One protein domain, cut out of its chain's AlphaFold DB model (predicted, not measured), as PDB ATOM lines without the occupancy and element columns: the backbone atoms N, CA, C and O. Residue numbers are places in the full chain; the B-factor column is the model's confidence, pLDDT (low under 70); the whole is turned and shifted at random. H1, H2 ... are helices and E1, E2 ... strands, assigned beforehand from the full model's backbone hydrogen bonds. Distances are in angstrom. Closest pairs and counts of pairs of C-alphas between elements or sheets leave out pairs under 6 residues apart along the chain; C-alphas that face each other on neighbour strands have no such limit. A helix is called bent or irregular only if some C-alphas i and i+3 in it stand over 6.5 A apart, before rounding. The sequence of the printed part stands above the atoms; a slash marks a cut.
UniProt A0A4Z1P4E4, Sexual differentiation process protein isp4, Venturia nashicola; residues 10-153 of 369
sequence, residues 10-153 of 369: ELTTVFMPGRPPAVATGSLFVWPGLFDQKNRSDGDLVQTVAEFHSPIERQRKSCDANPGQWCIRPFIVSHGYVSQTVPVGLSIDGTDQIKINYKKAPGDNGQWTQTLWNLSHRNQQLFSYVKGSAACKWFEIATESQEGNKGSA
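Overview. This is residues 10 to 153 of the 369 residues of the protein "Sexual differentiation process protein isp4" of Venturia nashicola (UniProt A0A4Z1P4E4). Two sheets lie partly face to face as a sandwich: a large, strongly bent sheet of E2, E3, E4, E5, E6 and E10, and a smaller twisted sheet of E1, E7, E8 and E9 that covers part of it. E2, E3 and E10 bend, and their ends near residues 27, 53 and 146 swing away from the smaller sheet; the short helix H1 packs on the large sheet near E3, E4 and E6. The printed part has 144 residues, with one named helix and ten named strands in the chain order E1 E2 E3 H1 E4 E5 E6 E7 E8 E9 E10, and is mostly strand. The large sheet is branched at E4, the other runs E1 E7 E8 E9, and in both the neighbour strands are antiparallel. The whole is compact, with a radius of gyration of the C-alphas of 14.8 A and spans of 44 by 36 by 23 A.

Arrangement. Start in the branched sheet with E2, residues 27 to 35, and E3, residues 45 to 53, a hairpin in which N 28 and O 52 are 2.8 A apart, within hydrogen-bond range. On the other side of E2 find the edge strand E10, residues 136 to 146, with N 29 and O 144 at 2.9 A. On the other side of E3 from E2 lies E4, residues 69 to 78, with N 51 and O 71 at 2.8 A. E4 has staggered pairing on its other side: its residues 75 to 78 pair with E5, residues 82 to 85, where N 76 and O 84 are 2.8 A apart, and its residues 69 to 72 with E6, residues 90 to 93, where N 72 and O 90 are 2.8 A apart. H1, residues 56 to 63, is on this sheet at a height of 7.9 A, over E4 and only just over E3, where 3 of its C-alphas fall; it runs only just across the strands, at 63 degrees to E4 on the local plane. Its closest C-alphas to E4 are Cys 63 and Cys 71, 5.9 A apart, and every O i to N i+4 pair inside it is within hydrogen-bond range. Now look across to E7, residues 98 to 104, E8, residues 112 to 118, and E9, residues 124 to 131, a meander, each strand the antiparallel neighbour of the one before; N 101 and O 115 are 2.9 A apart, and N 114 and O 129 2.8 A. The edge strand E1, residues 10 to 16, is beside E7, with N 13 and O 100 at 2.9 A. The parts of the sandwich that face each other are 9.7 A centre to centre, their strands at 29 degrees. Between the sheets, the closest C-alphas of E4 and E9 are Ile 76 and Lys 131, 6.6 A apart.

Along the chain. Find C-alpha 69 at (-36.102, 4.214, -17.121); from there E4 runs 27.3 A to C-alpha 78, bending by 52 degrees at residue 74. E2, 21.9 A long, bends by 73 degrees at residue 32, and E3, 20.9 A, by 67 degrees at residue 48. E1 begins at C-alpha 10, (-46.607, 26.910, -29.758), and E9 is 21.6 A long. E10, 24.8 A, bends by 69 degrees at residue 139 and ends at C-alpha 146, (-52.965, -0.315, -22.262).

Size, cuts and confidence. The two C-alphas farthest apart are those of Val 23 and Gly 107, at 45.9 A. The printed part has no cut and no long link; the chain changes sheets at the links E1 to E2, E6 to E7 and E9 to E10. The mean pLDDT of the printed part is 94.3, and residues 79 to 81 are under 70.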
ATOM      1  N   GLU A  10     -47.746  27.300 -30.575       98.75
ATOM      2  CA  GLU A  10     -46.607  26.910 -29.758       98.75
ATOM      3  C   GLU A  10     -47.060  26.334 -28.409       98.75
ATOM      4  O   GLU A  10     -47.990  26.845 -27.782       98.75
ATOM      5  N   LEU A  11     -46.383  25.279 -27.962       98.81
ATOM      6  CA  LEU A  11     -46.437  24.752 -26.598       98.81
ATOM      7  C   LEU A  11     -45.003  24.621 -26.095       98.81
ATOM      8  O   LEU A  11     -44.167  24.037 -26.773       98.81
ATOM      9  N   THR A  12     -44.730  25.095 -24.884       98.88
ATOM     10  CA  THR A  12     -43.499  24.774 -24.154       98.88
ATOM     11  C   THR A  12     -43.846  24.260 -22.770       98.88
ATOM     12  O   THR A  12     -44.752  24.793 -22.145       98.88
ATOM     13  N   THR A  13     -43.133  23.255 -22.264       98.88
ATOM     14  CA  THR A  13     -43.244  22.809 -20.867       98.88
ATOM     15  C   THR A  13     -41.957  22.123 -20.419       98.88
ATOM     16  O   THR A  13     -41.242  21.558 -21.242       98.88
ATOM     17  N   VAL A  14     -41.663  22.131 -19.119       98.88
ATOM     18  CA  VAL A  14     -40.653  21.240 -18.526       98.88
ATOM     19  C   VAL A  14     -41.372  20.067 -17.883       98.88
ATOM     20  O   VAL A  14     -42.195  20.261 -16.995       98.88
ATOM     21  N   PHE A  15     -41.096  18.862 -18.355       98.81
ATOM     22  CA  PHE A  15     -41.752  17.626 -17.968       98.81
ATOM     23  C   PHE A  15     -40.825  16.764 -17.111       98.81
ATOM     24  O   PHE A  15     -39.685  16.514 -17.487       98.81
ATOM     25  N   MET A  16     -41.334  16.298 -15.974       98.75
ATOM     26  CA  MET A  16     -40.730  15.255 -15.150       98.75
ATOM     27  C   MET A  16     -41.707  14.075 -15.078       98.75
ATOM     28  O   MET A  16     -42.767  14.228 -14.460       98.75
ATOM     29  N   PRO A  17     -41.391  12.915 -15.681       98.44
ATOM     30  CA  PRO A  17     -42.322  11.788 -15.760       98.44
ATOM     31  C   PRO A  17     -42.548  11.059 -14.426       98.44
ATOM     32  O   PRO A  17     -43.488  10.273 -14.324       98.44
ATOM     33  N   GLY A  18     -41.709  11.290 -13.410       98.12
ATOM     34  CA  GLY A  18     -41.683  10.449 -12.210       98.12
ATOM     35  C   GLY A  18     -41.098   9.072 -12.527       98.12
ATOM     36  O   GLY A  18     -40.831   8.752 -13.680       98.12
ATOM     37  N   ARG A  19     -40.827   8.232 -11.532       97.56
ATOM     38  CA  ARG A  19     -40.318   6.871 -11.780       97.56
ATOM     39  C   ARG A  19     -41.417   5.944 -12.338       97.56
ATOM     40  O   ARG A  19     -42.563   6.019 -11.887       97.56
ATOM     41  N   PRO A  20     -41.103   5.047 -13.294       96.50
ATOM     42  CA  PRO A  20     -42.072   4.069 -13.779       96.50
ATOM     43  C   PRO A  20     -42.394   3.030 -12.689       96.50
ATOM     44  O   PRO A  20     -41.665   2.932 -11.695       96.50
ATOM     45  N   PRO A  21     -43.464   2.229 -12.847       95.50
ATOM     46  CA  PRO A  21     -43.735   1.103 -11.956       95.50
ATOM     47  C   PRO A  21     -42.554   0.125 -11.854       95.50
ATOM     48  O   PRO A  21     -41.902  -0.186 -12.849       95.50
ATOM     49  N   ALA A  22     -42.306  -0.411 -10.655       93.00
ATOM     50  CA  ALA A  22     -41.256  -1.402 -10.405       93.00
ATOM     51  C   ALA A  22     -41.493  -2.717 -11.164       93.00
ATOM     52  O   ALA A  22     -40.546  -3.423 -11.505       93.00
ATOM     53  N   VAL A  23     -42.763  -3.036 -11.430       87.88
ATOM     54  CA  VAL A  23     -43.188  -4.222 -12.173       87.88
ATOM     55  C   VAL A  23     -43.862  -3.785 -13.469       87.88
ATOM     56  O   VAL A  23     -44.924  -3.159 -13.454       87.88
ATOM     57  N   ALA A  24     -43.261  -4.142 -14.605       82.06
ATOM     58  CA  ALA A  24     -43.823  -3.854 -15.918       82.06
ATOM     59  C   ALA A  24     -45.052  -4.727 -16.200       82.06
ATOM     60  O   ALA A  24     -44.946  -5.946 -16.324       82.06
ATOM     61  N   THR A  25     -46.218  -4.101 -16.360       90.31
ATOM     62  CA  THR A  25     -47.458  -4.753 -16.817       90.31
ATOM     63  C   THR A  25     -48.003  -3.974 -18.005       90.31
ATOM     64  O   THR A  25     -48.177  -2.768 -17.880       90.31
ATOM     65  N   GLY A  26     -48.273  -4.628 -19.136       94.81
ATOM     66  CA  GLY A  26     -48.810  -3.967 -20.329       94.81
ATOM     67  C   GLY A  26     -47.966  -2.790 -20.828       94.81
ATOM     68  O   GLY A  26     -46.739  -2.812 -20.720       94.81
ATOM     69  N   SER A  27     -48.631  -1.752 -21.332       95.56
ATOM     70  CA  SER A  27     -47.994  -0.527 -21.825       95.56
ATOM     71  C   SER A  27     -48.557   0.709 -21.117       95.56
ATOM     72  O   SER A  27     -49.761   0.806 -20.881       95.56
ATOM     73  N   LEU A  28     -47.682   1.644 -20.764       97.25
ATOM     74  CA  LEU A  28     -48.003   2.901 -20.095       97.25
ATOM     75  C   LEU A  28     -47.388   4.057 -20.874       97.25
ATOM     76  O   LEU A  28     -46.204   4.025 -21.204       97.25
ATOM     77  N   PHE A  29     -48.185   5.086 -21.114       97.25
ATOM     78  CA  PHE A  29     -47.800   6.266 -21.871       97.25
ATOM     79  C   PHE A  29     -48.133   7.502 -21.042       97.25
ATOM     80  O   PHE A  29     -49.261   7.649 -20.572       97.25
ATOM     81  N   VAL A  30     -47.168   8.395 -20.852       98.25
ATOM     82  CA  VAL A  30     -47.381   9.687 -20.188       98.25
ATOM     83  C   VAL A  30     -46.929  10.804 -21.118       98.25
ATOM     84  O   VAL A  30     -45.839  10.738 -21.694       98.25
ATOM     85  N   TRP A  31     -47.781  11.806 -21.324       98.19
ATOM     86  CA  TRP A  31     -47.565  12.782 -22.391       98.19
ATOM     87  C   TRP A  31     -48.269  14.116 -22.138       98.19
ATOM     88  O   TRP A  31     -49.343  14.150 -21.532       98.19
ATOM     89  N   PRO A  32     -47.703  15.234 -22.626       98.25
ATOM     90  CA  PRO A  32     -48.467  16.371 -23.106       98.25
ATOM     91  C   PRO A  32     -48.706  16.270 -24.624       98.25
ATOM     92  O   PRO A  32     -47.905  15.690 -25.360       98.25
ATOM     93  N   GLY A  33     -49.804  16.854 -25.097       97.44
ATOM     94  CA  GLY A  33     -50.188  16.800 -26.501       97.44
ATOM     95  C   GLY A  33     -51.101  17.943 -26.940       97.44
ATOM     96  O   GLY A  33     -51.800  18.566 -26.134       97.44
ATOM     97  N   LEU A  34     -51.074  18.211 -28.243       97.69
ATOM     98  CA  LEU A  34     -51.923  19.160 -28.952       97.69
ATOM     99  C   LEU A  34     -52.669  18.435 -30.080       97.69
ATOM    100  O   LEU A  34     -52.050  17.700 -30.843       97.69
ATOM    101  N   PHE A  35     -53.981  18.641 -30.196       95.25
ATOM    102  CA  PHE A  35     -54.797  18.065 -31.277       95.25
ATOM    103  C   PHE A  35     -56.079  18.870 -31.512       95.25
ATOM    104  O   PHE A  35     -56.345  19.840 -30.805       95.25
ATOM    105  N   ASP A  36     -56.901  18.500 -32.495       92.69
ATOM    106  CA  ASP A  36     -58.272  19.012 -32.634       92.69
ATOM    107  C   ASP A  36     -59.280  17.954 -32.166       92.69
ATOM    108  O   ASP A  36     -59.504  16.948 -32.833       92.69
ATOM    109  N   GLN A  37     -59.905  18.168 -31.003       85.38
ATOM    110  CA  GLN A  37     -60.859  17.203 -30.449       85.38
ATOM    111  C   GLN A  37     -62.097  17.006 -31.332       85.38
ATOM    112  O   GLN A  37     -62.618  15.894 -31.412       85.38
ATOM    113  N   LYS A  38     -62.576  18.071 -31.987       85.69
ATOM    114  CA  LYS A  38     -63.755  17.985 -32.862       85.69
ATOM    115  C   LYS A  38     -63.433  17.237 -34.144       85.69
ATOM    116  O   LYS A  38     -64.323  16.628 -34.722       85.69
ATOM    117  N   ASN A  39     -62.168  17.276 -34.544       83.44
ATOM    118  CA  ASN A  39     -61.669  16.626 -35.734       83.44
ATOM    119  C   ASN A  39     -60.650  15.531 -35.403       83.44
ATOM    120  O   ASN A  39     -59.611  15.416 -36.045       83.44
ATOM    121  N   ARG A  40     -60.952  14.704 -34.392       77.31
ATOM    122  CA  ARG A  40     -60.116  13.543 -34.040       77.31
ATOM    123  C   ARG A  40     -59.981  12.540 -35.181       77.31
ATOM    124  O   ARG A  40     -59.124  11.676 -35.072       77.31
ATOM    125  N   SER A  41     -60.861  12.625 -36.185       74.75
ATOM    126  CA  SER A  41     -60.951  11.780 -37.372       74.75
ATOM    127  C   SER A  41     -60.346  12.389 -38.638       74.75
ATOM    128  O   SER A  41     -60.286  11.634 -39.599       74.75
ATOM    129  N   ASP A  42     -59.860  13.641 -38.644       80.25
ATOM    130  CA  ASP A  42     -59.064  14.197 -39.759       80.25
ATOM    131  C   ASP A  42     -57.889  15.122 -39.318       80.25
ATOM    132  O   ASP A  42     -57.304  15.834 -40.135       80.25
ATOM    133  N   GLY A  43     -57.520  15.132 -38.030       87.00
ATOM    134  CA  GLY A  43     -56.449  15.947 -37.442       87.00
ATOM    135  C   GLY A  43     -55.149  15.197 -37.098       87.00
ATOM    136  O   GLY A  43     -55.024  13.986 -37.240       87.00
ATOM    137  N   ASP A  44     -54.161  15.942 -36.603       92.81
ATOM    138  CA  ASP A  44     -52.941  15.378 -36.015       92.81
ATOM    139  C   ASP A  44     -53.017  15.484 -34.486       92.81
ATOM    140  O   ASP A  44     -53.467  16.500 -33.949       92.81
ATOM    141  N   LEU A  45     -52.516  14.463 -33.787       95.19
ATOM    142  CA  LEU A  45     -52.091  14.574 -32.393       95.19
ATOM    143  C   LEU A  45     -50.574  14.743 -32.347       95.19
ATOM    144  O   LEU A  45     -49.821  13.795 -32.577       95.19
ATOM    145  N   VAL A  46     -50.147  15.966 -32.044       97.44
ATOM    146  CA  VAL A  46     -48.750  16.333 -31.804       97.44
ATOM    147  C   VAL A  46     -48.441  16.071 -30.341       97.44
ATOM    148  O   VAL A  46     -49.005  16.735 -29.473       97.44
ATOM    149  N   GLN A  47     -47.568  15.112 -30.043       97.56
ATOM    150  CA  GLN A  47     -47.298  14.729 -28.657       97.56
ATOM    151  C   GLN A  47     -45.880  14.210 -28.452       97.56
ATOM    152  O   GLN A  47     -45.241  13.674 -29.349       97.56
ATOM    153  N   THR A  48     -45.401  14.301 -27.223       98.50
ATOM    154  CA  THR A  48     -44.172  13.660 -26.763       98.50
ATOM    155  C   THR A  48     -44.564  12.668 -25.709       98.50
ATOM    156  O   THR A  48     -45.226  13.034 -24.743       98.50
ATOM    157  N   VAL A  49     -44.126  11.431 -25.875       98.12
ATOM    158  CA  VAL A  49     -44.544  10.356 -24.993       98.12
ATOM    159  C   VAL A  49     -43.321   9.793 -24.302       98.12
ATOM    160  O   VAL A  49     -42.338   9.471 -24.967       98.12
ATOM    161  N   ALA A  50     -43.381   9.708 -22.974       98.44
ATOM    162  CA  ALA A  50     -42.527   8.814 -22.210       98.44
ATOM    163  C   ALA A  50     -43.294   7.503 -21.995       98.44
ATOM    164  O   ALA A  50     -44.393   7.476 -21.440       98.44
ATOM    165  N   GLU A  51     -42.721   6.427 -22.507       96.69
ATOM    166  CA  GLU A  51     -43.346   5.122 -22.641       96.69
ATOM    167  C   GLU A  51     -42.686   4.125 -21.704       96.69
ATOM    168  O   GLU A  51     -41.473   4.163 -21.461       96.69
ATOM    169  N   PHE A  52     -43.494   3.208 -21.193       96.25
ATOM    170  CA  PHE A  52     -43.044   2.079 -20.407       96.25
ATOM    171  C   PHE A  52     -43.780   0.818 -20.851       96.25
ATOM    172  O   PHE A  52     -45.009   0.783 -20.857       96.25
ATOM    173  N   HIS A  53     -43.034  -0.210 -21.249       94.25
ATOM    174  CA  HIS A  53     -43.577  -1.412 -21.872       94.25
ATOM    175  C   HIS A  53     -43.156  -2.680 -21.138       94.25
ATOM    176  O   HIS A  53     -42.002  -2.851 -20.745       94.25
ATOM    177  N   SER A  54     -44.098  -3.612 -21.051       91.50
ATOM    178  CA  SER A  54     -43.871  -5.003 -20.690       91.50
ATOM    179  C   SER A  54     -43.908  -5.892 -21.945       91.50
ATOM    180  O   SER A  54     -44.746  -5.668 -22.825       91.50
ATOM    181  N   PRO A  55     -43.029  -6.901 -22.060       91.50
ATOM    182  CA  PRO A  55     -41.881  -7.148 -21.185       91.50
ATOM    183  C   PRO A  55     -40.780  -6.085 -21.397       91.50
ATOM    184  O   PRO A  55     -40.769  -5.402 -22.424       91.50
ATOM    185  N   ILE A  56     -39.846  -5.939 -20.448       87.69
ATOM    186  CA  ILE A  56     -38.803  -4.886 -20.476       87.69
ATOM    187  C   ILE A  56     -37.917  -4.956 -21.736       87.69
ATOM    188  O   ILE A  56     -37.332  -3.976 -22.182       87.69
ATOM    189  N   GLU A  57     -37.864  -6.108 -22.387       90.88
ATOM    190  CA  GLU A  57     -37.182  -6.361 -23.649       90.88
ATOM    191  C   GLU A  57     -37.804  -5.565 -24.805       90.88
ATOM    192  O   GLU A  57     -37.083  -5.131 -25.705       90.88
ATOM    193  N   ARG A  58     -39.127  -5.326 -24.786       92.19
ATOM    194  CA  ARG A  58     -39.811  -4.445 -25.752       92.19
ATOM    195  C   ARG A  58     -39.346  -3.001 -25.580       92.19
ATOM    196  O   ARG A  58     -39.122  -2.301 -26.567       92.19
ATOM    197  N   GLN A  59     -39.151  -2.584 -24.335       91.12
ATOM    198  CA  GLN A  59     -38.641  -1.261 -24.006       91.12
ATOM    199  C   GLN A  59     -37.178  -1.091 -24.430       91.12
ATOM    200  O   GLN A  59     -36.856  -0.125 -25.117       91.12
ATOM    201  N   ARG A  60     -36.317  -2.071 -24.130       92.12
ATOM    202  CA  ARG A  60     -34.916  -2.078 -24.583       92.12
ATOM    203  C   ARG A  60     -34.803  -1.992 -26.102       92.12
ATOM    204  O   ARG A  60     -34.066  -1.163 -26.605       92.12
ATOM    205  N   LYS A  61     -35.610  -2.755 -26.845       92.69
ATOM    206  CA  LYS A  61     -35.648  -2.663 -28.316       92.69
ATOM    207  C   LYS A  61     -36.083  -1.293 -28.843       92.69
ATOM    208  O   LYS A  61     -35.792  -0.979 -29.991       92.69
ATOM    209  N   SER A  62     -36.809  -0.512 -28.045       91.62
ATOM    210  CA  SER A  62     -37.351   0.781 -28.467       91.62
ATOM    211  C   SER A  62     -36.368   1.938 -28.249       91.62
ATOM    212  O   SER A  62     -36.427   2.904 -29.005       91.62
ATOM    213  N   CYS A  63     -35.492   1.868 -27.235       96.25
ATOM    214  CA  CYS A  63     -34.572   2.965 -26.869       96.25
ATOM    215  C   CYS A  63     -33.455   2.589 -25.876       96.25
ATOM    216  O   CYS A  63     -32.959   3.454 -25.155       96.25
ATOM    217  N   ASP A  64     -33.119   1.305 -25.748       95.25
ATOM    218  CA  ASP A  64     -32.085   0.802 -24.832       95.25
ATOM    219  C   ASP A  64     -32.298   1.169 -23.347       95.25
ATOM    220  O   ASP A  64     -31.366   1.179 -22.543       95.25
ATOM    221  N   ALA A  65     -33.544   1.449 -22.951       94.69
ATOM    222  CA  ALA A  65     -33.887   1.789 -21.575       94.69
ATOM    223  C   ALA A  65     -33.681   0.602 -20.614       94.69
ATOM    224  O   ALA A  65     -34.128  -0.525 -20.857       94.69
ATOM    225  N   ASN A  66     -33.024   0.871 -19.486       92.88
ATOM    226  CA  ASN A  66     -32.867  -0.081 -18.391       92.88
ATOM    227  C   ASN A  66     -34.132  -0.150 -17.516       92.88
ATOM    228  O   ASN A  66     -34.977   0.747 -17.579       92.88
ATOM    229  N   PRO A  67     -34.273  -1.184 -16.660       90.50
ATOM    230  CA  PRO A  67     -35.298  -1.181 -15.620       90.50
ATOM    231  C   PRO A  67     -35.280   0.132 -14.830       90.50
ATOM    232  O   PRO A  67     -34.220   0.582 -14.398       90.50
ATOM    233  N   GLY A  68     -36.453   0.745 -14.662       92.94
ATOM    234  CA  GLY A  68     -36.589   2.037 -13.986       92.94
ATOM    235  C   GLY A  68     -36.475   3.275 -14.870       92.94
ATOM    236  O   GLY A  68     -36.682   4.377 -14.366       92.94
ATOM    237  N   GLN A  69     -36.185   3.113 -16.161       96.31
ATOM    238  CA  GLN A  69     -36.102   4.214 -17.121       96.31
ATOM    239  C   GLN A  69     -37.325   4.252 -18.038       96.31
ATOM    240  O   GLN A  69     -37.968   3.231 -18.294       96.31
ATOM    241  N   TRP A  70     -37.628   5.439 -18.557       97.88
ATOM    242  CA  TRP A  70     -38.637   5.635 -19.594       97.88
ATOM    243  C   TRP A  70     -38.015   5.626 -20.978       97.88
ATOM    244  O   TRP A  70     -36.837   5.930 -21.139       97.88
ATOM    245  N   CYS A  71     -38.839   5.333 -21.978       97.94
ATOM    246  CA  CYS A  71     -38.519   5.527 -23.380       97.94
ATOM    247  C   CYS A  71     -39.185   6.810 -23.875       97.94
ATOM    248  O   CYS A  71     -40.407   6.847 -23.935       97.94
ATOM    249  N   ILE A  72     -38.438   7.868 -24.193       98.56
ATOM    250  CA  ILE A  72     -39.029   9.124 -24.675       98.56
ATOM    251  C   ILE A  72     -38.851   9.297 -26.180       98.56
ATOM    252  O   ILE A  72     -37.760   9.071 -26.712       98.56
ATOM    253  N   ARG A  73     -39.910   9.743 -26.867       97.94
ATOM    254  CA  ARG A  73     -39.849  10.164 -28.276       97.94
ATOM    255  C   ARG A  73     -40.993  11.113 -28.673       97.94
ATOM    256  O   ARG A  73     -42.051  11.109 -28.036       97.94
ATOM    257  N   PRO A  74     -40.785  11.959 -29.699       98.25
ATOM    258  CA  PRO A  74     -41.847  12.754 -30.303       98.25
ATOM    259  C   PRO A  74     -42.705  11.903 -31.247       98.25
ATOM    260  O   PRO A  74     -42.194  11.045 -31.965       98.25
ATOM    261  N   PHE A  75     -43.997  12.199 -31.297       96.81
ATOM    262  CA  PHE A  75     -44.982  11.526 -32.130       96.81
ATOM    263  C   PHE A  75     -45.852  12.532 -32.870       96.81
ATOM    264  O   PHE A  75     -46.191  13.601 -32.355       96.81
ATOM    265  N   ILE A  76     -46.261  12.137 -34.068       95.56
ATOM    266  CA  ILE A  76     -47.477  12.610 -34.714       95.56
ATOM    267  C   ILE A  76     -48.373  11.396 -34.913       95.56
ATOM    268  O   ILE A  76     -47.991  10.456 -35.609       95.56
ATOM    269  N   VAL A  77     -49.560  11.407 -34.320       92.00
ATOM    270  CA  VAL A  77     -50.590  10.417 -34.647       92.00
ATOM    271  C   VAL A  77     -51.525  11.061 -35.658       92.00
ATOM    272  O   VAL A  77     -52.272  11.974 -35.315       92.00
ATOM    273  N   SER A  78     -51.420  10.606 -36.906       85.12
ATOM    274  CA  SER A  78     -52.252  11.046 -38.028       85.12
ATOM    275  C   SER A  78     -53.335  10.012 -38.329       85.12
ATOM    276  O   SER A  78     -53.330   8.883 -37.827       85.12
ATOM    277  N   HIS A  79     -54.245  10.386 -39.218       67.31
ATOM    278  CA  HIS A  79     -55.392   9.575 -39.596       67.31
ATOM    279  C   HIS A  79     -55.100   8.140 -40.037       67.31
ATOM    280  O   HIS A  79     -54.187   7.888 -40.816       67.31
ATOM    281  N   GLY A  80     -55.903   7.201 -39.511       59.59
ATOM    282  CA  GLY A  80     -55.741   5.746 -39.653       59.59
ATOM    283  C   GLY A  80     -55.008   5.050 -38.493       59.59
ATOM    284  O   GLY A  80     -54.715   3.864 -38.606       59.59
ATOM    285  N   TYR A  81     -54.721   5.763 -37.391       64.75
ATOM    286  CA  TYR A  81     -53.901   5.318 -36.240       64.75
ATOM    287  C   TYR A  81     -52.424   5.073 -36.565       64.75
ATOM    288  O   TYR A  81     -51.694   4.464 -35.776       64.75
ATOM    289  N   VAL A  82     -51.947   5.569 -37.709       73.62
ATOM    290  CA  VAL A  82     -50.534   5.450 -38.057       73.62
ATOM    291  C   VAL A  82     -49.752   6.446 -37.210       73.62
ATOM    292  O   VAL A  82     -49.724   7.649 -37.468       73.62
ATOM    293  N   SER A  83     -49.120   5.917 -36.169       85.94
ATOM    294  CA  SER A  83     -48.181   6.668 -35.347       85.94
ATOM    295  C   SER A  83     -46.896   6.892 -36.134       85.94
ATOM    296  O   SER A  83     -46.211   5.946 -36.519       85.94
ATOM    297  N   GLN A  84     -46.568   8.156 -36.370       92.94
ATOM    298  CA  GLN A  84     -45.328   8.584 -36.997       92.94
ATOM    299  C   GLN A  84     -44.389   9.090 -35.904       92.94
ATOM    300  O   GLN A  84     -44.732   9.986 -35.137       92.94
ATOM    301  N   THR A  85     -43.205   8.498 -35.822       95.56
ATOM    302  CA  THR A  85     -42.190   8.816 -34.814       95.56
ATOM    303  C   THR A  85     -40.800   8.610 -35.409       95.56
ATOM    304  O   THR A  85     -40.643   8.050 -36.497       95.56
ATOM    305  N   VAL A  86     -39.776   9.050 -34.686       95.12
ATOM    306  CA  VAL A  86     -38.404   8.576 -34.886       95.12
ATOM    307  C   VAL A  86     -38.318   7.047 -34.688       95.12
ATOM    308  O   VAL A  86     -39.050   6.514 -33.846       95.12
ATOM    309  N   PRO A  87     -37.441   6.332 -35.424       92.44
ATOM    310  CA  PRO A  87     -37.354   4.869 -35.348       92.44
ATOM    311  C   PRO A  87     -36.916   4.331 -33.981       92.44
ATOM    312  O   PRO A  87     -37.386   3.277 -33.563       92.44
ATOM    313  N   VAL A  88     -36.031   5.058 -33.292       95.00
ATOM    314  CA  VAL A  88     -35.472   4.686 -31.986       95.00
ATOM    315  C   VAL A  88     -35.655   5.867 -31.035       95.00
ATOM    316  O   VAL A  88     -35.330   7.004 -31.385       95.00
ATOM    317  N   GLY A  89     -36.236   5.604 -29.866       97.38
ATOM    318  CA  GLY A  89     -36.380   6.580 -28.788       97.38
ATOM    319  C   GLY A  89     -35.081   6.761 -28.000       97.38
ATOM    320  O   GLY A  89     -34.057   6.162 -28.316       97.38
ATOM    321  N   LEU A  90     -35.130   7.551 -26.930       98.19
ATOM    322  CA  LEU A  90     -34.016   7.683 -25.986       98.19
ATOM    323  C   LEU A  90     -34.470   7.328 -24.572       98.19
ATOM    324  O   LEU A  90     -35.625   7.553 -24.214       98.19
ATOM    325  N   SER A  91     -33.568   6.762 -23.775       97.81
ATOM    326  CA  SER A  91     -33.840   6.501 -22.367       97.81
ATOM    327  C   SER A  91     -33.711   7.780 -21.539       97.81
ATOM    328  O   SER A  91     -32.824   8.602 -21.772       97.81
ATOM    329  N   ILE A  92     -34.619   7.961 -20.581       98.19
ATOM    330  CA  ILE A  92     -34.557   9.037 -19.581       98.19
ATOM    331  C   ILE A  92     -34.909   8.494 -18.200       98.19
ATOM    332  O   ILE A  92     -35.674   7.531 -18.070       98.19
ATOM    333  N   ASP A  93     -34.394   9.147 -17.164       97.88
ATOM    334  CA  ASP A  93     -34.731   8.804 -15.788       97.88
ATOM    335  C   ASP A  93     -36.021   9.500 -15.342       97.88
ATOM    336  O   ASP A  93     -36.377  10.585 -15.805       97.88
ATOM    337  N   GLY A  94     -36.716   8.906 -14.369       97.31
ATOM    338  CA  GLY A  94     -37.947   9.482 -13.813       97.31
ATOM    339  C   GLY A  94     -37.784  10.877 -13.192       97.31
ATOM    340  O   GLY A  94     -38.753  11.622 -13.041       97.31
ATOM    341  N   THR A  95     -36.552  11.229 -12.827       97.38
ATOM    342  CA  THR A  95     -36.171  12.512 -12.226       97.38
ATOM    343  C   THR A  95     -35.629  13.522 -13.233       97.38
ATOM    344  O   THR A  95     -35.318  14.650 -12.841       97.38
ATOM    345  N   ASP A  96     -35.486  13.146 -14.505       98.62
ATOM    346  CA  ASP A  96     -35.005  14.065 -15.527       98.62
ATOM    347  C   ASP A  96     -36.021  15.176 -15.799       98.62
ATOM    348  O   ASP A  96     -37.233  14.958 -15.829       98.62
ATOM    349  N   GLN A  97     -35.510  16.388 -16.005       98.81
ATOM    350  CA  GLN A  97     -36.298  17.543 -16.410       98.81
ATOM    351  C   GLN A  97     -36.204  17.704 -17.923       98.81
ATOM    352  O   GLN A  97     -35.200  18.184 -18.448       98.81
ATOM    353  N   ILE A  98     -37.261  17.322 -18.634       98.88
ATOM    354  CA  ILE A  98     -37.309  17.371 -20.092       98.88
ATOM    355  C   ILE A  98     -38.027  18.635 -20.545       98.88
ATOM    356  O   ILE A  98     -39.238  18.763 -20.390       98.88
ATOM    357  N   LYS A  99     -37.307  19.578 -21.153       98.88
ATOM    358  CA  LYS A  99     -37.941  20.688 -21.863       98.88
ATOM    359  C   LYS A  99     -38.511  20.175 -23.178       98.88
ATOM    360  O   LYS A  99     -37.764  19.708 -24.032       98.88
ATOM    361  N   ILE A 100     -39.816  20.315 -23.337       98.94
ATOM    362  CA  ILE A 100     -40.572  19.988 -24.542       98.94
ATOM    363  C   ILE A 100     -41.003  21.306 -25.186       98.94
ATOM    364  O   ILE A 100     -41.553  22.168 -24.498       98.94
ATOM    365  N   ASN A 101     -40.764  21.466 -26.488       98.88
ATOM    366  CA  ASN A 101     -41.279  22.576 -27.286       98.88
ATOM    367  C   ASN A 101     -41.889  22.057 -28.592       98.88
ATOM    368  O   ASN A 101     -41.221  21.354 -29.352       98.88
ATOM    369  N   TYR A 102     -43.142  22.422 -28.850       98.81
ATOM    370  CA  TYR A 102     -43.814  22.232 -30.134       98.81
ATOM    371  C   TYR A 102     -44.011  23.590 -30.758       98.81
ATOM    372  O   TYR A 102     -44.606  24.456 -30.124       98.81
ATOM    373  N   LYS A 103     -43.567  23.764 -31.997       98.69
ATOM    374  CA  LYS A 103     -43.732  25.017 -32.723       98.69
ATOM    375  C   LYS A 103     -44.232  24.754 -34.129       98.69
ATOM    376  O   LYS A 103     -43.595  24.012 -34.876       98.69
ATOM    377  N   LYS A 104     -45.354  25.370 -34.492       98.31
ATOM    378  CA  LYS A 104     -45.897  25.304 -35.846       98.31
ATOM    379  C   LYS A 104     -45.163  26.303 -36.736       98.31
ATOM    380  O   LYS A 104     -45.006  27.471 -36.372       98.31
ATOM    381  N   ALA A 105     -44.708  25.858 -37.904       98.19
ATOM    382  CA  ALA A 105     -44.220  26.771 -38.927       98.19
ATOM    383  C   ALA A 105     -45.357  27.711 -39.391       98.19
ATOM    384  O   ALA A 105     -46.530  27.337 -39.316       98.19
ATOM    385  N   PRO A 106     -45.055  28.932 -39.862       95.44
ATOM    386  CA  PRO A 106     -46.072  29.831 -40.399       95.44
ATOM    387  C   PRO A 106     -46.810  29.250 -41.619       95.44
ATOM    388  O   PRO A 106     -46.257  28.449 -42.371       95.44
ATOM    389  N   GLY A 107     -48.033  29.734 -41.849       91.25
ATOM    390  CA  GLY A 107     -48.891  29.323 -42.966       91.25
ATOM    391  C   GLY A 107     -49.850  28.183 -42.612       91.25
ATOM    392  O   GLY A 107     -49.680  27.489 -41.612       91.25
ATOM    393  N   ASP A 108     -50.884  27.991 -43.434       83.94
ATOM    394  CA  ASP A 108     -51.962  27.037 -43.129       83.94
ATOM    395  C   ASP A 108     -51.495  25.571 -43.167       83.94
ATOM    396  O   ASP A 108     -52.009  24.742 -42.420       83.94
ATOM    397  N   ASN A 109     -50.442  25.285 -43.942       87.56
ATOM    398  CA  ASN A 109     -49.799  23.969 -44.044       87.56
ATOM    399  C   ASN A 109     -48.464  23.889 -43.285       87.56
ATOM    400  O   ASN A 109     -47.642  23.012 -43.558       87.56
ATOM    401  N   GLY A 110     -48.208  24.830 -42.372       95.75
ATOM    402  CA  GLY A 110     -46.982  24.843 -41.587       95.75
ATOM    403  C   GLY A 110     -46.835  23.565 -40.763       95.75
ATOM    404  O   GLY A 110     -47.760  23.165 -40.057       95.75
ATOM    405  N   GLN A 111     -45.674  22.914 -40.859       97.06
ATOM    406  CA  GLN A 111     -45.418  21.689 -40.106       97.06
ATOM    407  C   GLN A 111     -45.064  21.972 -38.646       97.06
ATOM    408  O   GLN A 111     -44.542  23.040 -38.317       97.06
ATOM    409  N   TRP A 112     -45.318  20.999 -37.776       98.06
ATOM    410  CA  TRP A 112     -44.913  21.051 -36.379       98.06
ATOM    411  C   TRP A 112     -43.477  20.576 -36.201       98.06
ATOM    412  O   TRP A 112     -43.127  19.457 -36.572       98.06
ATOM    413  N   THR A 113     -42.663  21.413 -35.566       98.69
ATOM    414  CA  THR A 113     -41.337  21.053 -35.069       98.69
ATOM    415  C   THR A 113     -41.437  20.734 -33.585       98.69
ATOM    416  O   THR A 113     -41.806  21.595 -32.785       98.69
ATOM    417  N   GLN A 114     -41.091  19.507 -33.212       98.75
ATOM    418  CA  GLN A 114     -41.005  19.035 -31.836       98.75
ATOM    419  C   GLN A 114     -39.539  18.961 -31.423       98.75
ATOM    420  O   GLN A 114     -38.753  18.238 -32.033       98.75
ATOM    421  N   THR A 115     -39.165  19.700 -30.386       98.81
ATOM    422  CA  THR A 115     -37.801  19.717 -29.854       98.81
ATOM    423  C   THR A 115     -37.792  19.376 -28.375       98.81
ATOM    424  O   THR A 115     -38.629  19.848 -27.599       98.81
ATOM    425  N   LEU A 116     -36.871  18.491 -28.004       98.81
ATOM    426  CA  LEU A 116     -36.757  17.935 -26.662       98.81
ATOM    427  C   LEU A 116     -35.333  18.153 -26.152       98.81
ATOM    428  O   LEU A 116     -34.376  17.786 -26.837       98.81
ATOM    429  N   TRP A 117     -35.193  18.677 -24.936       98.81
ATOM    430  CA  TRP A 117     -33.908  18.810 -24.244       98.81
ATOM    431  C   TRP A 117     -33.984  18.227 -22.843       98.81
ATOM    432  O   TRP A 117     -34.918  18.518 -22.100       98.81
ATOM    433  N   ASN A 118     -32.968  17.468 -22.455       98.69
ATOM    434  CA  ASN A 118     -32.774  17.026 -21.088       98.69
ATOM    435  C   ASN A 118     -31.975  18.083 -20.314       98.69
ATOM    436  O   ASN A 118     -30.757  18.215 -20.468       98.69
ATOM    437  N   LEU A 119     -32.671  18.860 -19.488       98.62
ATOM    438  CA  LEU A 119     -32.075  19.926 -18.685       98.62
ATOM    439  C   LEU A 119     -31.209  19.363 -17.548       98.62
ATOM    440  O   LEU A 119     -30.236  20.003 -17.156       98.62
ATOM    441  N   SER A 120     -31.512  18.152 -17.065       98.19
ATOM    442  CA  SER A 120     -30.737  17.482 -16.011       98.19
ATOM    443  C   SER A 120     -29.342  17.058 -16.482       98.19
ATOM    444  O   SER A 120     -28.420  16.948 -15.678       98.19
ATOM    445  N   HIS A 121     -29.153  16.887 -17.795       96.56
ATOM    446  CA  HIS A 121     -27.905  16.413 -18.397       96.56
ATOM    447  C   HIS A 121     -27.256  17.500 -19.257       96.56
ATOM    448  O   HIS A 121     -27.025  17.324 -20.450       96.56
ATOM    449  N   ARG A 122     -26.946  18.650 -18.644       96.56
ATOM    450  CA  ARG A 122     -26.240  19.776 -19.297       96.56
ATOM    451  C   ARG A 122     -26.961  20.311 -20.546       96.56
ATOM    452  O   ARG A 122     -26.310  20.692 -21.516       96.56
ATOM    453  N   ASN A 123     -28.295  20.363 -20.520       96.94
ATOM    454  CA  ASN A 123     -29.130  20.783 -21.653       96.94
ATOM    455  C   ASN A 123     -28.920  19.942 -22.925       96.94
ATOM    456  O   ASN A 123     -29.001  20.468 -24.038       96.94
ATOM    457  N   GLN A 124     -28.656  18.642 -22.781       98.25
ATOM    458  CA  GLN A 124     -28.514  17.738 -23.917       98.25
ATOM    459  C   GLN A 124     -29.785  17.756 -24.772       98.25
ATOM    460  O   GLN A 124     -30.875  17.450 -24.289       98.25
ATOM    461  N   GLN A 125     -29.656  18.084 -26.057       98.44
ATOM    462  CA  GLN A 125     -30.762  17.928 -26.992       98.44
ATOM    463  C   GLN A 125     -30.994  16.441 -27.265       98.44
ATOM    464  O   GLN A 125     -30.074  15.726 -27.651       98.44
ATOM    465  N   LEU A 126     -32.230  15.990 -27.061       98.50
ATOM    466  CA  LEU A 126     -32.651  14.614 -27.306       98.50
ATOM    467  C   LEU A 126     -33.158  14.454 -28.740       98.50
ATOM    468  O   LEU A 126     -32.728  13.555 -29.453       98.50
ATOM    469  N   PHE A 127     -34.048  15.351 -29.176       98.62
ATOM    470  CA  PHE A 127     -34.686  15.261 -30.490       98.62
ATOM    471  C   PHE A 127     -34.961  16.631 -31.117       98.62
ATOM    472  O   PHE A 127     -35.152  17.637 -30.427       98.62
ATOM    473  N   SER A 128     -35.025  16.636 -32.449       98.31
ATOM    474  CA  SER A 128     -35.695  17.637 -33.281       98.31
ATOM    475  C   SER A 128     -36.447  16.884 -34.374       98.31
ATOM    476  O   SER A 128     -35.826  16.188 -35.175       98.31
ATOM    477  N   TYR A 129     -37.774  16.956 -34.372       98.44
ATOM    478  CA  TYR A 129     -38.627  16.156 -35.245       98.44
ATOM    479  C   TYR A 129     -39.679  17.034 -35.911       98.44
ATOM    480  O   TYR A 129     -40.444  17.705 -35.222       98.44
ATOM    481  N   VAL A 130     -39.708  17.040 -37.245       97.88
ATOM    482  CA  VAL A 130     -40.615  17.881 -38.034       97.88
ATOM    483  C   VAL A 130     -41.615  16.999 -38.764       97.88
ATOM    484  O   VAL A 130     -41.232  16.217 -39.638       97.88
ATOM    485  N   LYS A 131     -42.890  17.083 -38.379       95.94
ATOM    486  CA  LYS A 131     -43.968  16.289 -38.976       95.94
ATOM    487  C   LYS A 131     -45.336  16.821 -38.543       95.94
ATOM    488  O   LYS A 131     -45.428  17.495 -37.526       95.94
ATOM    489  N   GLY A 132     -46.389  16.466 -39.279       93.75
ATOM    490  CA  GLY A 132     -47.762  16.896 -38.998       93.75
ATOM    491  C   GLY A 132     -47.977  18.366 -39.349       93.75
ATOM    492  O   GLY A 132     -47.064  19.178 -39.231       93.75
ATOM    493  N   SER A 133     -49.169  18.715 -39.806       94.31
ATOM    494  CA  SER A 133     -49.513  20.080 -40.237       94.31
ATOM    495  C   SER A 133     -50.919  20.500 -39.825       94.31
ATOM    496  O   SER A 133     -51.289  21.666 -39.994       94.31
ATOM    497  N   ALA A 134     -51.712  19.579 -39.269       93.31
ATOM    498  CA  ALA A 134     -53.070  19.883 -38.863       93.31
ATOM    499  C   ALA A 134     -53.106  20.970 -37.780       93.31
ATOM    500  O   ALA A 134     -52.193  21.125 -36.955       93.31
ATOM    501  N   ALA A 135     -54.186  21.749 -37.799       94.19
ATOM    502  CA  ALA A 135     -54.462  22.714 -36.751       94.19
ATOM    503  C   ALA A 135     -54.762  21.988 -35.435       94.19
ATOM    504  O   ALA A 135     -55.491  21.000 -35.414       94.19
ATOM    505  N   CYS A 136     -54.225  22.507 -34.333       95.38
ATOM    506  CA  CYS A 136     -54.469  21.971 -33.001       95.38
ATOM    507  C   CYS A 136     -55.260  22.984 -32.174       95.38
ATOM    508  O   CYS A 136     -54.866  24.143 -32.067       95.38
ATOM    509  N   LYS A 137     -56.369  22.558 -31.568       96.75
ATOM    510  CA  LYS A 137     -57.289  23.423 -30.799       96.75
ATOM    511  C   LYS A 137     -57.524  22.953 -29.373       96.75
ATOM    512  O   LYS A 137     -58.259  23.589 -28.620       96.75
ATOM    513  N   TRP A 138     -56.917  21.839 -28.996       96.50
ATOM    514  CA  TRP A 138     -57.028  21.218 -27.693       96.50
ATOM    515  C   TRP A 138     -55.638  20.934 -27.143       96.50
ATOM    516  O   TRP A 138     -54.805  20.359 -27.840       96.50
ATOM    517  N   PHE A 139     -55.413  21.326 -25.892       97.75
ATOM    518  CA  PHE A 139     -54.237  20.945 -25.118       97.75
ATOM    519  C   PHE A 139     -54.617  19.927 -24.045       97.75
ATOM    520  O   PHE A 139     -55.532  20.161 -23.241       97.75
ATOM    521  N   GLU A 140     -53.870  18.830 -23.998       96.56
ATOM    522  CA  GLU A 140     -54.064  17.746 -23.046       96.56
ATOM    523  C   GLU A 140     -52.744  17.281 -22.432       96.56
ATOM    524  O   GLU A 140     -51.687  17.320 -23.056       96.56
ATOM    525  N   ILE A 141     -52.841  16.851 -21.177       97.31
ATOM    526  CA  ILE A 141     -51.850  16.034 -20.491       97.31
ATOM    527  C   ILE A 141     -52.597  14.783 -20.064       97.31
ATOM    528  O   ILE A 141     -53.657  14.909 -19.440       97.31
ATOM    529  N   ALA A 142     -52.053  13.610 -20.366       95.06
ATOM    530  CA  ALA A 142     -52.688  12.360 -19.995       95.06
ATOM    531  C   ALA A 142     -51.686  11.281 -19.583       95.06
ATOM    532  O   ALA A 142     -50.497  11.307 -19.906       95.06
ATOM    533  N   THR A 143     -52.228  10.317 -18.845       96.12
ATOM    534  CA  THR A 143     -51.623   9.018 -18.575       96.12
ATOM    535  C   THR A 143     -52.527   7.972 -19.207       96.12
ATOM    536  O   THR A 143     -53.693   7.852 -18.834       96.12
ATOM    537  N   GLU A 144     -52.004   7.231 -20.170       95.06
ATOM    538  CA  GLU A 144     -52.730   6.205 -20.902       95.06
ATOM    539  C   GLU A 144     -52.179   4.828 -20.540       95.06
ATOM    540  O   GLU A 144     -50.976   4.579 -20.589       95.06
ATOM    541  N   SER A 145     -53.079   3.932 -20.141       95.38
ATOM    542  CA  SER A 145     -52.763   2.559 -19.755       95.38
ATOM    543  C   SER A 145     -53.382   1.593 -20.753       95.38
ATOM    544  O   SER A 145     -54.585   1.638 -21.005       95.38
ATOM    545  N   GLN A 146     -52.565   0.704 -21.300       94.88
ATOM    546  CA  GLN A 146     -52.965  -0.315 -22.262       94.88
ATOM    547  C   GLN A 146     -52.505  -1.698 -21.791       94.88
ATOM    548  O   GLN A 146     -51.649  -1.825 -20.912       94.88
ATOM    549  N   GLU A 147     -53.068  -2.754 -22.386       94.44
ATOM    550  CA  GLU A 147     -52.600  -4.139 -22.194       94.44
ATOM    551  C   GLU A 147     -52.579  -4.577 -20.705       94.44
ATOM    552  O   GLU A 147     -51.700  -5.313 -20.263       94.44
ATOM    553  N   GLY A 148     -53.543  -4.104 -19.903       91.88
ATOM    554  CA  GLY A 148     -53.665  -4.449 -18.479       91.88
ATOM    555  C   GLY A 148     -52.776  -3.638 -17.525       91.88
ATOM    556  O   GLY A 148     -52.764  -3.927 -16.326       91.88
ATOM    557  N   ASN A 149     -52.058  -2.622 -18.017       94.75
ATOM    558  CA  ASN A 149     -51.387  -1.651 -17.155       94.75
ATOM    559  C   ASN A 149     -52.409  -0.932 -16.247       94.75
ATOM    560  O   ASN A 149     -53.531  -0.649 -16.665       94.75
ATOM    561  N   LYS A 150     -52.032  -0.657 -14.993       94.56
ATOM    562  CA  LYS A 150     -52.911  -0.051 -13.973       94.56
ATOM    563  C   LYS A 150     -52.611   1.431 -13.691       94.56
ATOM    564  O   LYS A 150     -53.247   2.016 -12.818       94.56
ATOM    565  N   GLY A 151     -51.661   2.025 -14.409       95.00
ATOM    566  CA  GLY A 151     -51.295   3.435 -14.329       95.00
ATOM    567  C   GLY A 151     -49.890   3.703 -13.789       95.00
ATOM    568  O   GLY A 151     -49.070   2.800 -13.602       95.00
ATOM    569  N   SER A 152     -49.610   4.986 -13.556       96.38
ATOM    570  CA  SER A 152     -48.325   5.488 -13.062       96.38
ATOM    571  C   SER A 152     -48.081   5.152 -11.591       96.38
ATOM    572  O   SER A 152     -49.005   5.122 -10.776       96.38
ATOM    573  N   ALA A 153     -46.813   4.944 -11.241       97.19
ATOM    574  CA  ALA A 153     -46.396   4.649  -9.873       97.19
ATOM    575  C   ALA A 153     -45.862   5.859  -9.100       97.19
ATOM    576  O   ALA A 153     -45.804   5.821  -7.876       97.19
TER     577      ALA A 153